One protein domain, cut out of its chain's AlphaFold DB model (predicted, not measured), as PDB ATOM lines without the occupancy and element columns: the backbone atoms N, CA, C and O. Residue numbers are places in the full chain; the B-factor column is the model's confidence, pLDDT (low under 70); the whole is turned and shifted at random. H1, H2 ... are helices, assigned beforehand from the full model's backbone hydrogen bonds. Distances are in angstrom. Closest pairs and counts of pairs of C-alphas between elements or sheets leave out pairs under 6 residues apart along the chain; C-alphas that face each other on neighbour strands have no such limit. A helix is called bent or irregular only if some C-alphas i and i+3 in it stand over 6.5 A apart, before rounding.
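What this domain is: This is residues 5 to 116 of the 131 residues of an uncharacterized protein of Rhizophagus clarus (UniProt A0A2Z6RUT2). What shape do these atoms make? A long helix, H4, runs out of a small body: its first part packs on H2 and H3, and residues 101 to 116 stick out as a free arm that makes the length. In the body, H1 and H2 form a helical hairpin, and a long loop joins H3 to H4. What are its size and make-up? The printed part has 112 residues, with four named helices, H1, H2, H3 and H4 in that order along the chain, and no named strand; the helices hold 68 of the printed residues, and the class is all helix; the whole is loose, with a radius of gyration of the C-alphas of 16.8 A and spans of 62 by 35 by 19 A.

Where its parts are: Where is the longest helix? H4, residues 85 to 116, runs 46.5 A from C-alpha 85 at (-15.458, 41.166, 42.752) to C-alpha 116 at (-49.428, 13.715, 58.587). Where are the others? H2 is residues 27 to 40, 20.4 A long, and H3 residues 51 to 59, 12.4 A. H1, residues 5 to 17, is 18.9 A long from C-alpha 5 at (-14.396, 45.173, 21.972); it is irregular, with C-alphas 10 and 13 7.0 A apart.

How they stand to each other: What does H4 touch? Residues 85 to 88 touch H3, closest at the C-alphas of Cys 55 and Lys 85, 5.3 A, at a shallow tilt of 21 degrees, the same way. Residues 89 to 96 touch H2, closest at the C-alphas of Pro 27 and Arg 93, 5.6 A, at a shallow tilt of 31 degrees, opposite ways. What else touches H2, the hub? H1 does, closest at the C-alphas of Leu 11 and Ile 37, 6.6 A, opposite ways at 36 degrees, only just a steep tilt; H3 only just does, with 3 pairs of C-alphas within 8 A, closest at those of Leu 34 and Met 58, 6.4 A, at a steep tilt of 52 degrees, opposite ways. The packing is part aligned, part crossed, 2 of these 4 pairs being at a shallow tilt. H1 and H3 are near each other, and H1 and H4 are apart. How do the backbones run? In H2 and H4 every O i to N i+4 pair is within hydrogen-bond range; in H1 7 of 9 are, in H3 4 of 5.

The domain as a whole: How far does it reach? The C-alphas farthest apart, of Ala 45 and Phe 116, are 62.7 A apart; the body without residues 101 to 116 spans 37 by 29 by 19 A. Is it unbroken and sure? The printed part has no cut, and the link from H3 to H4, 25 residues, is long. The mean pLDDT of the printed part is 91.2, and residues 102 to 116 are under 70.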
ATOM      1  N   GLN A   5     -13.918  46.172  22.920       95.12
ATOM      2  CA  GLN A   5     -14.396  45.173  21.972       95.12
ATOM      3  C   GLN A   5     -13.458  43.963  21.918       95.12
ATOM      4  O   GLN A   5     -13.942  42.835  21.915       95.12
ATOM      5  N   ASP A   6     -12.141  44.171  21.992       95.81
ATOM      6  CA  ASP A   6     -11.152  43.084  22.055       95.81
ATOM      7  C   ASP A   6     -11.278  42.272  23.353       95.81
ATOM      8  O   ASP A   6     -11.169  41.042  23.355       95.81
ATOM      9  N   VAL A   7     -11.582  42.952  24.467       96.44
ATOM     10  CA  VAL A   7     -11.899  42.297  25.746       96.44
ATOM     11  C   VAL A   7     -13.135  41.419  25.594       96.44
ATOM     12  O   VAL A   7     -13.087  40.234  25.916       96.44
ATOM     13  N   MET A   8     -14.234  41.966  25.070       95.31
ATOM     14  CA  MET A   8     -15.472  41.206  24.901       95.31
ATOM     15  C   MET A   8     -15.298  40.046  23.921       95.31
ATOM     16  O   MET A   8     -15.793  38.960  24.194       95.31
ATOM     17  N   HIS A   9     -14.536  40.228  22.843       96.06
ATOM     18  CA  HIS A   9     -14.212  39.159  21.899       96.06
ATOM     19  C   HIS A   9     -13.406  38.026  22.558       96.06
ATOM     20  O   HIS A   9     -13.595  36.856  22.235       96.06
ATOM     21  N   THR A  10     -12.542  38.356  23.523       96.31
ATOM     22  CA  THR A  10     -11.776  37.370  24.305       96.31
ATOM     23  C   THR A  10     -12.659  36.629  25.314       96.31
ATOM     24  O   THR A  10     -12.537  35.417  25.479       96.31
ATOM     25  N   LEU A  11     -13.551  37.343  26.008       97.38
ATOM     26  CA  LEU A  11     -14.339  36.777  27.109       97.38
ATOM     27  C   LEU A  11     -15.618  36.072  26.655       97.38
ATOM     28  O   LEU A  11     -15.995  35.070  27.258       97.38
ATOM     29  N   ALA A  12     -16.291  36.571  25.616       96.25
ATOM     30  CA  ALA A  12     -17.585  36.070  25.156       96.25
ATOM     31  C   ALA A  12     -17.632  34.545  24.938       96.25
ATOM     32  O   ALA A  12     -18.530  33.919  25.508       96.25
ATOM     33  N   PRO A  13     -16.696  33.905  24.202       97.75
ATOM     34  CA  PRO A  13     -16.752  32.455  24.011       97.75
ATOM     35  C   PRO A  13     -16.588  31.684  25.329       97.75
ATOM     36  O   PRO A  13     -17.278  30.693  25.552       97.75
ATOM     37  N   LEU A  14     -15.734  32.163  26.239       97.62
ATOM     38  CA  LEU A  14     -15.513  31.533  27.545       97.62
ATOM     39  C   LEU A  14     -16.746  31.667  28.454       97.62
ATOM     40  O   LEU A  14     -17.133  30.723  29.142       97.62
ATOM     41  N   LEU A  15     -17.393  32.836  28.438       97.00
ATOM     42  CA  LEU A  15     -18.616  33.107  29.198       97.00
ATOM     43  C   LEU A  15     -19.834  32.352  28.658       97.00
ATOM     44  O   LEU A  15     -20.743  32.052  29.433       97.00
ATOM     45  N   ALA A  16     -19.864  32.066  27.354       96.88
ATOM     46  CA  ALA A  16     -20.903  31.257  26.723       96.88
ATOM     47  C   ALA A  16     -20.780  29.771  27.100       96.88
ATOM     48  O   ALA A  16     -21.793  29.107  27.297       96.88
ATOM     49  N   GLN A  17     -19.551  29.264  27.244       97.12
ATOM     50  CA  GLN A  17     -19.295  27.886  27.683       97.12
ATOM     51  C   GLN A  17     -19.611  27.662  29.165       97.12
ATOM     52  O   GLN A  17     -19.977  26.557  29.557       97.12
ATOM     53  N   LEU A  18     -19.474  28.694  30.001       97.12
ATOM     54  CA  LEU A  18     -19.862  28.624  31.404       97.12
ATOM     55  C   LEU A  18     -21.395  28.725  31.522       97.12
ATOM     56  O   LEU A  18     -21.950  29.752  31.128       97.12
ATOM     57  N   PRO A  19     -22.109  27.742  32.099       97.25
ATOM     58  CA  PRO A  19     -23.552  27.853  32.312       97.25
ATOM     59  C   PRO A  19     -23.913  29.076  33.164       97.25
ATOM     60  O   PRO A  19     -23.119  29.511  34.000       97.25
ATOM     61  N   ASN A  20     -25.098  29.654  32.956       98.00
ATOM     62  CA  ASN A  20     -25.619  30.695  33.850       98.00
ATOM     63  C   ASN A  20     -25.822  30.131  35.262       98.00
ATOM     64  O   ASN A  20     -26.073  28.941  35.418       98.00
ATOM     65  N   TYR A  21     -25.691  30.978  36.278       98.06
ATOM     66  CA  TYR A  21     -25.780  30.579  37.673       98.06
ATOM     67  C   TYR A  21     -27.198  30.713  38.215       98.06
ATOM     68  O   TYR A  21     -27.733  31.819  38.305       98.06
ATOM     69  N   ASP A  22     -27.768  29.590  38.622       96.44
ATOM     70  CA  ASP A  22     -29.061  29.481  39.296       96.44
ATOM     71  C   ASP A  22     -28.945  28.837  40.689       96.44
ATOM     72  O   ASP A  22     -29.962  28.579  41.333       96.44
ATOM     73  N   GLY A  23     -27.714  28.626  41.174       95.06
ATOM     74  CA  GLY A  23     -27.426  27.960  42.447       95.06
ATOM     75  C   GLY A  23     -26.989  26.501  42.307       95.06
ATOM     76  O   GLY A  23     -26.930  25.793  43.311       95.06
ATOM     77  N   GLN A  24     -26.658  26.053  41.094       94.31
ATOM     78  CA  GLN A  24     -26.235  24.685  40.790       94.31
ATOM     79  C   GLN A  24     -24.964  24.209  41.519       94.31
ATOM     80  O   GLN A  24     -24.712  23.011  41.596       94.31
ATOM     81  N   GLU A  25     -24.132  25.116  42.036       95.56
ATOM     82  CA  GLU A  25     -22.896  24.784  42.752       95.56
ATOM     83  C   GLU A  25     -22.579  25.842  43.824       95.56
ATOM     84  O   GLU A  25     -23.174  26.920  43.800       95.56
ATOM     85  N   PRO A  26     -21.659  25.584  44.774       96.50
ATOM     86  CA  PRO A  26     -21.318  26.565  45.797       96.50
ATOM     87  C   PRO A  26     -20.748  27.870  45.199       96.50
ATOM     88  O   PRO A  26     -19.919  27.809  44.281       96.50
ATOM     89  N   PRO A  27     -21.091  29.044  45.769       97.56
ATOM     90  CA  PRO A  27     -20.670  30.364  45.289       97.56
ATOM     91  C   PRO A  27     -19.179  30.496  45.003       97.56
ATOM     92  O   PRO A  27     -18.786  31.028  43.969       97.56
ATOM     93  N   ASP A  28     -18.343  29.988  45.905       97.56
ATOM     94  CA  ASP A  28     -16.890  30.037  45.787       97.56
ATOM     95  C   ASP A  28     -16.370  29.314  44.546       97.56
ATOM     96  O   ASP A  28     -15.482  29.826  43.863       97.56
ATOM     97  N   VAL A  29     -16.943  28.153  44.221       97.88
ATOM     98  CA  VAL A  29     -16.498  27.335  43.087       97.88
ATOM     99  C   VAL A  29     -16.860  28.029  41.776       97.88
ATOM    100  O   VAL A  29     -15.991  28.237  40.923       97.88
ATOM    101  N   TYR A  30     -18.111  28.480  41.645       98.25
ATOM    102  CA  TYR A  30     -18.557  29.215  40.461       98.25
ATOM    103  C   TYR A  30     -17.799  30.541  40.291       98.25
ATOM    104  O   TYR A  30     -17.344  30.884  39.195       98.25
ATOM    105  N   TYR A  31     -17.584  31.272  41.388       98.06
ATOM    106  CA  TYR A  31     -16.849  32.533  41.384       98.06
ATOM    107  C   TYR A  31     -15.406  32.375  40.897       98.06
ATOM    108  O   TYR A  31     -14.929  33.229  40.146       98.06
ATOM    109  N   GLN A  32     -14.700  31.300  41.270       98.12
ATOM    110  CA  GLN A  32     -13.344  31.062  40.761       98.12
ATOM    111  C   GLN A  32     -13.334  30.878  39.238       98.12
ATOM    112  O   GLN A  32     -12.476  31.454  38.569       98.12
ATOM    113  N   LYS A  33     -14.318  30.166  38.668       97.94
ATOM    114  CA  LYS A  33     -14.451  30.009  37.206       97.94
ATOM    115  C   LYS A  33     -14.613  31.371  36.523       97.94
ATOM    116  O   LYS A  33     -13.858  31.698  35.609       97.94
ATOM    117  N   LEU A  34     -15.521  32.210  37.027       97.38
ATOM    118  CA  LEU A  34     -15.710  33.575  36.524       97.38
ATOM    119  C   LEU A  34     -14.465  34.450  36.682       97.38
ATOM    120  O   LEU A  34     -14.131  35.245  35.801       97.38
ATOM    121  N   ARG A  35     -13.779  34.340  37.825       96.94
ATOM    122  CA  ARG A  35     -12.553  35.090  38.092       96.94
ATOM    123  C   ARG A  35     -11.493  34.729  37.061       96.94
ATOM    124  O   ARG A  35     -10.924  35.651  36.490       96.94
ATOM    125  N   ASN A  36     -11.284  33.441  36.804       97.44
ATOM    126  CA  ASN A  36     -10.313  32.956  35.826       97.44
ATOM    127  C   ASN A  36     -10.618  33.487  34.423       97.44
ATOM    128  O   ASN A  36      -9.719  34.019  33.780       97.44
ATOM    129  N   ILE A  37     -11.887  33.452  33.995       97.31
ATOM    130  CA  ILE A  37     -12.313  34.037  32.715       97.31
ATOM    131  C   ILE A  37     -11.958  35.528  32.659       97.31
ATOM    132  O   ILE A  37     -11.287  35.963  31.731       97.31
ATOM    133  N   ASN A  38     -12.322  36.307  33.681       95.12
ATOM    134  CA  ASN A  38     -11.988  37.734  33.751       95.12
ATOM    135  C   ASN A  38     -10.471  38.011  33.667       95.12
ATOM    136  O   ASN A  38     -10.070  39.043  33.129       95.12
ATOM    137  N   GLU A  39      -9.619  37.132  34.207       94.81
ATOM    138  CA  GLU A  39      -8.160  37.301  34.145       94.81
ATOM    139  C   GLU A  39      -7.579  37.041  32.744       94.81
ATOM    140  O   GLU A  39      -6.511  37.573  32.438       94.81
ATOM    141  N   MET A  40      -8.291  36.333  31.856       95.69
ATOM    142  CA  MET A  40      -7.852  36.101  30.469       95.69
ATOM    143  C   MET A  40      -7.719  37.398  29.665       95.69
ATOM    144  O   MET A  40      -6.868  37.495  28.786       95.69
ATOM    145  N   ALA A  41      -8.516  38.420  29.985       93.88
ATOM    146  CA  ALA A  41      -8.446  39.728  29.335       93.88
ATOM    147  C   ALA A  41      -7.415  40.681  29.973       93.88
ATOM    148  O   ALA A  41      -7.212  41.791  29.478       93.88
ATOM    149  N   ARG A  42      -6.741  40.283  31.064       91.56
ATOM    150  CA  ARG A  42      -5.759  41.132  31.764       91.56
ATOM    151  C   ARG A  42      -4.595  41.602  30.872       91.56
ATOM    152  O   ARG A  42      -4.250  42.780  30.984       91.56
ATOM    153  N   PRO A  43      -4.014  40.770  29.983       94.50
ATOM    154  CA  PRO A  43      -2.910  41.187  29.113       94.50
ATOM    155  C   PRO A  43      -3.266  42.309  28.130       94.50
ATOM    156  O   PRO A  43      -2.376  43.017  27.676       94.50
ATOM    157  N   LEU A  44      -4.555  42.507  27.824       93.94
ATOM    158  CA  LEU A  44      -5.011  43.558  26.910       93.94
ATOM    159  C   LEU A  44      -4.859  44.971  27.501       93.94
ATOM    160  O   LEU A  44      -4.928  45.946  26.758       93.94
ATOM    161  N   ALA A  45      -4.670  45.088  28.824       93.69
ATOM    162  CA  ALA A  45      -4.416  46.346  29.536       93.69
ATOM    163  C   ALA A  45      -5.431  47.478  29.242       93.69
ATOM    164  O   ALA A  45      -5.105  48.663  29.301       93.69
ATOM    165  N   VAL A  46      -6.686  47.123  28.952       96.31
ATOM    166  CA  VAL A  46      -7.747  48.086  28.629       96.31
ATOM    167  C   VAL A  46      -8.258  48.755  29.904       96.31
ATOM    168  O   VAL A  46      -8.901  48.112  30.734       96.31
ATOM    169  N   ALA A  47      -8.030  50.064  30.041       94.81
ATOM    170  CA  ALA A  47      -8.418  50.838  31.227       94.81
ATOM    171  C   ALA A  47      -9.928  50.789  31.526       94.81
ATOM    172  O   ALA A  47     -10.331  50.720  32.687       94.81
ATOM    173  N   ALA A  48     -10.768  50.762  30.485       94.62
ATOM    174  CA  ALA A  48     -12.220  50.645  30.626       94.62
ATOM    175  C   ALA A  48     -12.661  49.294  31.222       94.62
ATOM    176  O   ALA A  48     -13.716  49.215  31.848       94.62
ATOM    177  N   PHE A  49     -11.842  48.241  31.108       96.06
ATOM    178  CA  PHE A  49     -12.081  46.951  31.758       96.06
ATOM    179  C   PHE A  49     -11.593  46.960  33.219       96.06
ATOM    180  O   PHE A  49     -10.761  46.151  33.654       96.06
ATOM    181  N   ASN A  50     -12.107  47.936  33.966       94.81
ATOM    182  CA  ASN A  50     -11.811  48.206  35.368       94.81
ATOM    183  C   ASN A  50     -12.584  47.268  36.322       94.81
ATOM    184  O   ASN A  50     -13.261  46.329  35.899       94.81
ATOM    185  N   ALA A  51     -12.463  47.493  37.634       94.81
ATOM    186  CA  ALA A  51     -13.086  46.648  38.656       94.81
ATOM    187  C   ALA A  51     -14.613  46.527  38.499       94.81
ATOM    188  O   ALA A  51     -15.148  45.425  38.632       94.81
ATOM    189  N   THR A  52     -15.288  47.624  38.151       96.25
ATOM    190  CA  THR A  52     -16.740  47.660  37.948       96.25
ATOM    191  C   THR A  52     -17.153  46.887  36.705       96.25
ATOM    192  O   THR A  52     -18.036  46.039  36.798       96.25
ATOM    193  N   ALA A  53     -16.472  47.083  35.573       95.88
ATOM    194  CA  ALA A  53     -16.749  46.324  34.351       95.88
ATOM    195  C   ALA A  53     -16.556  44.810  34.561       95.88
ATOM    196  O   ALA A  53     -17.404  44.007  34.176       95.88
ATOM    197  N   ARG A  54     -15.482  44.414  35.258       96.06
ATOM    198  CA  ARG A  54     -15.225  43.008  35.625       96.06
ATOM    199  C   ARG A  54     -16.318  42.428  36.517       96.06
ATOM    200  O   ARG A  54     -16.663  41.260  36.369       96.06
ATOM    201  N   CYS A  55     -16.834  43.224  37.453       97.12
ATOM    202  CA  CYS A  55     -17.933  42.827  38.329       97.12
ATOM    203  C   CYS A  55     -19.240  42.655  37.542       97.12
ATOM    204  O   CYS A  55     -19.942  41.671  37.742       97.12
ATOM    205  N   GLN A  56     -19.533  43.553  36.598       96.62
ATOM    206  CA  GLN A  56     -20.732  43.468  35.756       96.62
ATOM    207  C   GLN A  56     -20.754  42.207  34.886       96.62
ATOM    208  O   GLN A  56     -21.788  41.552  34.777       96.62
ATOM    209  N   VAL A  57     -19.603  41.786  34.351       95.69
ATOM    210  CA  VAL A  57     -19.483  40.494  33.652       95.69
ATOM    211  C   VAL A  57     -19.912  39.320  34.545       95.69
ATOM    212  O   VAL A  57     -20.567  38.398  34.069       95.69
ATOM    213  N   MET A  58     -19.569  39.355  35.837       97.44
ATOM    214  CA  MET A  58     -19.947  38.315  36.803       97.44
ATOM    215  C   MET A  58     -21.441  38.378  37.149       97.44
ATOM    216  O   MET A  58     -22.101  37.343  37.191       97.44
ATOM    217  N   ILE A  59     -21.982  39.587  37.335       97.69
ATOM    218  CA  ILE A  59     -23.405  39.839  37.617       97.69
ATOM    219  C   ILE A  59     -24.298  39.325  36.483       97.69
ATOM    220  O   ILE A  59     -25.289  38.651  36.748       97.69
ATOM    221  N   ASN A  60     -23.912  39.554  35.226       96.75
ATOM    222  CA  ASN A  60     -24.688  39.150  34.045       96.75
ATOM    223  C   ASN A  60     -24.839  37.630  33.878       96.75
ATOM    224  O   ASN A  60     -25.592  37.177  33.020       96.75
ATOM    225  N   LYS A  61     -24.118  36.832  34.673       97.81
ATOM    226  CA  LYS A  61     -24.249  35.374  34.689       97.81
ATOM    227  C   LYS A  61     -25.287  34.875  35.686       97.81
ATOM    228  O   LYS A  61     -25.600  33.689  35.648       97.81
ATOM    229  N   MET A  62     -25.803  35.733  36.564       98.00
ATOM    230  CA  MET A  62     -26.814  35.354  37.547       98.00
ATOM    231  C   MET A  62     -28.193  35.273  36.892       98.00
ATOM    232  O   MET A  62     -28.573  36.157  36.126       98.00
ATOM    233  N   ILE A  63     -28.954  34.228  37.214       97.50
ATOM    234  CA  ILE A  63     -30.330  34.027  36.744       97.50
ATOM    235  C   ILE A  63     -31.232  33.518  37.879       97.50
ATOM    236  O   ILE A  63     -30.781  33.240  38.994       97.50
ATOM    237  N   GLY A  64     -32.532  33.390  37.602       95.12
ATOM    238  CA  GLY A  64     -33.493  32.806  38.540       95.12
ATOM    239  C   GLY A  64     -33.538  33.568  39.866       95.12
ATOM    240  O   GLY A  64     -33.655  34.786  39.880       95.12
ATOM    241  N   ARG A  65     -33.403  32.858  40.994       94.50
ATOM    242  CA  ARG A  65     -33.448  33.449  42.351       94.50
ATOM    243  C   ARG A  65     -32.224  34.300  42.712       94.50
ATOM    244  O   ARG A  65     -32.219  34.942  43.762       94.50
ATOM    245  N   PHE A  66     -31.204  34.291  41.860       96.62
ATOM    246  CA  PHE A  66     -30.001  35.109  41.985       96.62
ATOM    247  C   PHE A  66     -30.061  36.354  41.086       96.62
ATOM    248  O   PHE A  66     -29.120  37.140  41.073       96.62
ATOM    249  N   ALA A  67     -31.160  36.565  40.355       95.94
ATOM    250  CA  ALA A  67     -31.385  37.752  39.540       95.94
ATOM    251  C   ALA A  67     -32.727  38.436  39.891       95.94
ATOM    252  O   ALA A  67     -33.696  37.752  40.213       95.94
ATOM    253  N   PRO A  68     -32.814  39.775  39.797       95.81
ATOM    254  CA  PRO A  68     -31.702  40.693  39.552       95.81
ATOM    255  C   PRO A  68     -30.748  40.771  40.757       95.81
ATOM    256  O   PRO A  68     -31.167  40.643  41.907       95.81
ATOM    257  N   VAL A  69     -29.461  41.007  40.487       97.06
ATOM    258  CA  VAL A  69     -28.498  41.351  41.543       97.06
ATOM    259  C   VAL A  69     -28.794  42.787  41.996       97.06
ATOM    260  O   VAL A  69     -28.884  43.673  41.140       97.06
ATOM    261  N   PRO A  70     -28.974  43.050  43.302       96.69
ATOM    262  CA  PRO A  70     -29.259  44.393  43.787       96.69
ATOM    263  C   PRO A  70     -28.055  45.324  43.580       96.69
ATOM    264  O   PRO A  70     -26.906  44.892  43.563       96.69
ATOM    265  N   ALA A  71     -28.312  46.628  43.456       96.75
ATOM    266  CA  ALA A  71     -27.242  47.619  43.314       96.75
ATOM    267  C   ALA A  71     -26.354  47.710  44.570       96.75
ATOM    268  O   ALA A  71     -25.150  47.949  44.468       96.75
ATOM    269  N   ASN A  72     -26.945  47.487  45.744       97.75
ATOM    270  CA  ASN A  72     -26.308  47.552  47.052       97.75
ATOM    271  C   ASN A  72     -26.481  46.218  47.781       97.75
ATOM    272  O   ASN A  72     -27.545  45.611  47.685       97.75
ATOM    273  N   ASP A  73     -25.461  45.776  48.515       96.81
ATOM    274  CA  ASP A  73     -25.500  44.520  49.267       96.81
ATOM    275  C   ASP A  73     -26.443  44.654  50.480       96.81
ATOM    276  O   ASP A  73     -26.137  45.418  51.397       96.81
ATOM    277  N   PRO A  74     -27.595  43.958  50.517       95.62
ATOM    278  CA  PRO A  74     -28.511  44.017  51.651       95.62
ATOM    279  C   PRO A  74     -27.995  43.260  52.882       95.62
ATOM    280  O   PRO A  74     -28.520  43.470  53.972       95.62
ATOM    281  N   TYR A  75     -26.995  42.386  52.727       93.94
ATOM    282  CA  TYR A  75     -26.472  41.549  53.808       93.94
ATOM    283  C   TYR A  75     -25.271  42.180  54.522       93.94
ATOM    284  O   TYR A  75     -24.927  41.771  55.629       93.94
ATOM    285  N   ALA A  76     -24.627  43.174  53.907       92.44
ATOM    286  CA  ALA A  76     -23.480  43.870  54.479       92.44
ATOM    287  C   ALA A  76     -23.888  45.186  55.159       92.44
ATOM    288  O   ALA A  76     -24.696  45.962  54.643       92.44
ATOM    289  N   ALA A  77     -23.271  45.473  56.310       92.00
ATOM    290  CA  ALA A  77     -23.474  46.726  57.030       92.00
ATOM    291  C   ALA A  77     -23.131  47.940  56.148       92.00
ATOM    292  O   ALA A  77     -22.097  47.968  55.480       92.00
ATOM    293  N   GLY A  78     -24.006  48.950  56.155       92.19
ATOM    294  CA  GLY A  78     -23.846  50.159  55.344       92.19
ATOM    295  C   GLY A  78     -24.211  49.994  53.865       92.19
ATOM    296  O   GLY A  78     -23.990  50.925  53.096       92.19
ATOM    297  N   ASN A  79     -24.761  48.840  53.466       95.19
ATOM    298  CA  ASN A  79     -25.302  48.575  52.133       95.19
ATOM    299  C   ASN A  79     -24.366  49.020  50.987       95.19
ATOM    300  O   ASN A  79     -24.757  49.824  50.134       95.19
ATOM    301  N   PRO A  80     -23.108  48.541  50.950       96.88
ATOM    302  CA  PRO A  80     -22.138  48.967  49.948       96.88
ATOM    303  C   PRO A  80     -22.590  48.585  48.534       96.88
ATOM    304  O   PRO A  80     -23.245  47.563  48.329       96.88
ATOM    305  N   ALA A  81     -22.213  49.390  47.540       97.69
ATOM    306  CA  ALA A  81     -22.527  49.103  46.142       97.69
ATOM    307  C   ALA A  81     -21.812  47.830  45.655       97.69
ATOM    308  O   ALA A  81     -20.598  47.698  45.816       97.69
ATOM    309  N   ILE A  82     -22.527  46.917  44.995       97.81
ATOM    310  CA  ILE A  82     -21.964  45.672  44.446       97.81
ATOM    311  C   ILE A  82     -21.257  45.973  43.115       97.81
ATOM    312  O   ILE A  82     -21.751  45.694  42.025       97.81
ATOM    313  N   ASN A  83     -20.086  46.601  43.198       97.25
ATOM    314  CA  ASN A  83     -19.321  47.074  42.039       97.25
ATOM    315  C   ASN A  83     -17.878  46.543  41.994       97.25
ATOM    316  O   ASN A  83     -17.085  46.968  41.150       97.25
ATOM    317  N   THR A  84     -17.529  45.605  42.876       96.38
ATOM    318  CA  THR A  84     -16.228  44.927  42.899       96.38
ATOM    319  C   THR A  84     -16.396  43.425  43.113       96.38
ATOM    320  O   THR A  84     -17.354  42.977  43.743       96.38
ATOM    321  N   LYS A  85     -15.426  42.635  42.627       95.94
ATOM    322  CA  LYS A  85     -15.458  41.166  42.752       95.94
ATOM    323  C   LYS A  85     -15.646  40.679  44.212       95.94
ATOM    324  O   LYS A  85     -16.442  39.764  44.404       95.94
ATOM    325  N   PRO A  86     -14.982  41.262  45.238       96.50
ATOM    326  CA  PRO A  86     -15.172  40.841  46.629       96.50
ATOM    327  C   PRO A  86     -16.582  41.107  47.168       96.50
ATOM    328  O   PRO A  86     -17.147  40.230  47.815       96.50
ATOM    329  N   LEU A  87     -17.162  42.276  46.869       97.31
ATOM    330  CA  LEU A  87     -18.523  42.616  47.302       97.31
ATOM    331  C   LEU A  87     -19.558  41.714  46.625       97.31
ATOM    332  O   LEU A  87     -20.468  41.216  47.280       97.31
ATOM    333  N   PHE A  88     -19.367  41.420  45.337       98.19
ATOM    334  CA  PHE A  88     -20.201  40.458  44.623       98.19
ATOM    335  C   PHE A  88     -20.132  39.049  45.228       98.19
ATOM    336  O   PHE A  88     -21.169  38.424  45.430       98.19
ATOM    337  N   LEU A  89     -18.935  38.552  45.559       98.12
ATOM    338  CA  LEU A  89     -18.787  37.238  46.191       98.12
ATOM    339  C   LEU A  89     -19.435  37.188  47.581       98.12
ATOM    340  O   LEU A  89     -20.043  36.175  47.925       98.12
ATOM    341  N   ASN A  90     -19.311  38.258  48.373       97.69
ATOM    342  CA  ASN A  90     -19.958  38.350  49.680       97.69
ATOM    343  C   ASN A  90     -21.478  38.208  49.552       97.69
ATOM    344  O   ASN A  90     -22.066  37.300  50.136       97.69
ATOM    345  N   TRP A  91     -22.079  39.031  48.693       98.06
ATOM    346  CA  TRP A  91     -23.503  38.963  48.396       98.06
ATOM    347  C   TRP A  91     -23.926  37.576  47.889       98.06
ATOM    348  O   TRP A  91     -24.910  37.018  48.368       98.06
ATOM    349  N   LEU A  92     -23.170  36.982  46.956       98.12
ATOM    350  CA  LEU A  92     -23.508  35.683  46.367       98.12
ATOM    351  C   LEU A  92     -23.523  34.565  47.418       98.12
ATOM    352  O   LEU A  92     -24.399  33.701  47.384       98.12
ATOM    353  N   ARG A  93     -22.570  34.586  48.360       97.75
ATOM    354  CA  ARG A  93     -22.503  33.630  49.474       97.75
ATOM    355  C   ARG A  93     -23.723  33.727  50.378       97.75
ATOM    356  O   ARG A  93     -24.328  32.698  50.676       97.75
ATOM    357  N   GLU A  94     -24.102  34.936  50.777       96.81
ATOM    358  CA  GLU A  94     -25.261  35.129  51.652       96.81
ATOM    359  C   GLU A  94     -26.578  34.835  50.924       96.81
ATOM    360  O   GLU A  94     -27.415  34.096  51.447       96.81
ATOM    361  N   LYS A  95     -26.723  35.274  49.666       96.12
ATOM    362  CA  LYS A  95     -27.905  34.955  48.856       96.12
ATOM    363  C   LYS A  95     -28.072  33.451  48.665       96.12
ATOM    364  O   LYS A  95     -29.180  32.929  48.762       96.12
ATOM    365  N   TYR A  96     -26.976  32.736  48.419       96.38
ATOM    366  CA  TYR A  96     -26.999  31.284  48.274       96.38
ATOM    367  C   TYR A  96     -27.447  30.587  49.556       96.38
ATOM    368  O   TYR A  96     -28.297  29.700  49.502       96.38
ATOM    369  N   ARG A  97     -26.930  31.013  50.714       94.31
ATOM    370  CA  ARG A  97     -27.369  30.496  52.016       94.31
ATOM    371  C   ARG A  97     -28.856  30.734  52.231       94.31
ATOM    372  O   ARG A  97     -29.554  29.796  52.597       94.31
ATOM    373  N   GLU A  98     -29.355  31.937  51.958       93.00
ATOM    374  CA  GLU A  98     -30.783  32.257  52.062       93.00
ATOM    375  C   GLU A  98     -31.639  31.332  51.181       93.00
ATOM    376  O   GLU A  98     -32.590  30.717  51.663       93.00
ATOM    377  N   VAL A  99     -31.278  31.184  49.902       90.69
ATOM    378  CA  VAL A  99     -32.031  30.366  48.937       90.69
ATOM    379  C   VAL A  99     -32.006  28.882  49.314       90.69
ATOM    380  O   VAL A  99     -33.040  28.209  49.238       90.69
ATOM    381  N   MET A 100     -30.857  28.365  49.755       86.06
ATOM    382  CA  MET A 100     -30.713  26.961  50.145       86.06
ATOM    383  C   MET A 100     -31.392  26.658  51.486       86.06
ATOM    384  O   MET A 100     -32.106  25.661  51.600       86.06
ATOM    385  N   VAL A 101     -31.261  27.535  52.488       77.25
ATOM    386  CA  VAL A 101     -31.971  27.396  53.774       77.25
ATOM    387  C   VAL A 101     -33.484  27.481  53.569       77.25
ATOM    388  O   VAL A 101     -34.221  26.683  54.149       77.25
ATOM    389  N   GLY A 102     -33.957  28.401  52.723       66.75
ATOM    390  CA  GLY A 102     -35.371  28.511  52.367       66.75
ATOM    391  C   GLY A 102     -35.908  27.237  51.713       66.75
ATOM    392  O   GLY A 102     -36.961  26.740  52.105       66.75
ATOM    393  N   THR A 103     -35.149  26.657  50.781       61.66
ATOM    394  CA  THR A 103     -35.504  25.388  50.120       61.66
ATOM    395  C   THR A 103     -35.583  24.230  51.118       61.66
ATOM    396  O   THR A 103     -36.566  23.492  51.114       61.66
ATOM    397  N   ASN A 104     -34.613  24.116  52.032       62.62
ATOM    398  CA  ASN A 104     -34.615  23.072  53.059       62.62
ATOM    399  C   ASN A 104     -35.808  23.195  54.018       62.62
ATOM    400  O   ASN A 104     -36.423  22.187  54.360       62.62
ATOM    401  N   ARG A 105     -36.178  24.417  54.430       59.88
ATOM    402  CA  ARG A 105     -37.365  24.636  55.274       59.88
ATOM    403  C   ARG A 105     -38.647  24.222  54.555       59.88
ATOM    404  O   ARG A 105     -39.443  23.496  55.142       59.88
ATOM    405  N   SER A 106     -38.830  24.622  53.298       60.44
ATOM    406  CA  SER A 106     -40.007  24.224  52.513       60.44
ATOM    407  C   SER A 106     -40.086  22.712  52.299       60.44
ATOM    408  O   SER A 106     -41.169  22.147  52.414       60.44
ATOM    409  N   ALA A 107     -38.956  22.046  52.043       62.19
ATOM    410  CA  ALA A 107     -38.908  20.593  51.908       62.19
ATOM    411  C   ALA A 107     -39.296  19.883  53.214       62.19
ATOM    412  O   ALA A 107     -40.100  18.959  53.183       62.19
ATOM    413  N   ILE A 108     -38.796  20.347  54.368       65.19
ATOM    414  CA  ILE A 108     -39.187  19.804  55.679       65.19
ATOM    415  C   ILE A 108     -40.686  20.006  55.927       65.19
ATOM    416  O   ILE A 108     -41.348  19.067  56.354       65.19
ATOM    417  N   PHE A 109     -41.244  21.184  55.635       60.22
ATOM    418  CA  PHE A 109     -42.687  21.412  55.772       60.22
ATOM    419  C   PHE A 109     -43.517  20.500  54.859       60.22
ATOM    420  O   PHE A 109     -44.530  19.969  55.307       60.22
ATOM    421  N   ALA A 110     -43.086  20.279  53.614       65.31
ATOM    422  CA  ALA A 110     -43.740  19.340  52.707       65.31
ATOM    423  C   ALA A 110     -43.679  17.899  53.242       65.31
ATOM    424  O   ALA A 110     -44.715  17.259  53.350       65.31
ATOM    425  N   LEU A 111     -42.502  17.434  53.676       65.25
ATOM    426  CA  LEU A 111     -42.302  16.113  54.291       65.25
ATOM    427  C   LEU A 111     -43.133  15.914  55.568       65.25
ATOM    428  O   LEU A 111     -43.676  14.837  55.791       65.25
ATOM    429  N   VAL A 112     -43.224  16.936  56.422       66.88
ATOM    430  CA  VAL A 112     -44.055  16.894  57.632       66.88
ATOM    431  C   VAL A 112     -45.532  16.796  57.248       66.88
ATOM    432  O   VAL A 112     -46.217  15.913  57.749       66.88
ATOM    433  N   ASN A 113     -46.012  17.627  56.320       58.53
ATOM    434  CA  ASN A 113     -47.404  17.565  55.863       58.53
ATOM    435  C   ASN A 113     -47.742  16.248  55.142       58.53
ATOM    436  O   ASN A 113     -48.849  15.748  55.303       58.53
ATOM    437  N   GLU A 114     -46.802  15.661  54.396       57.34
ATOM    438  CA  GLU A 114     -46.976  14.358  53.742       57.34
ATOM    439  C   GLU A 114     -47.079  13.226  54.780       57.34
ATOM    440  O   GLU A 114     -48.021  12.438  54.739       57.34
ATOM    441  N   LYS A 115     -46.213  13.215  55.808       53.16
ATOM    442  CA  LYS A 115     -46.287  12.236  56.913       53.16
ATOM    443  C   LYS A 115     -47.554  12.342  57.765       53.16
ATOM    444  O   LYS A 115     -47.974  11.338  58.332       53.16
ATOM    445  N   PHE A 116     -48.155  13.527  57.878       50.34
ATOM    446  CA  PHE A 116     -49.428  13.715  58.587       50.34
ATOM    447  C   PHE A 116     -50.660  13.336  57.749       50.34
ATOM    448  O   PHE A 116     -51.746  13.205  58.309       50.34
TER     449      PHE A 116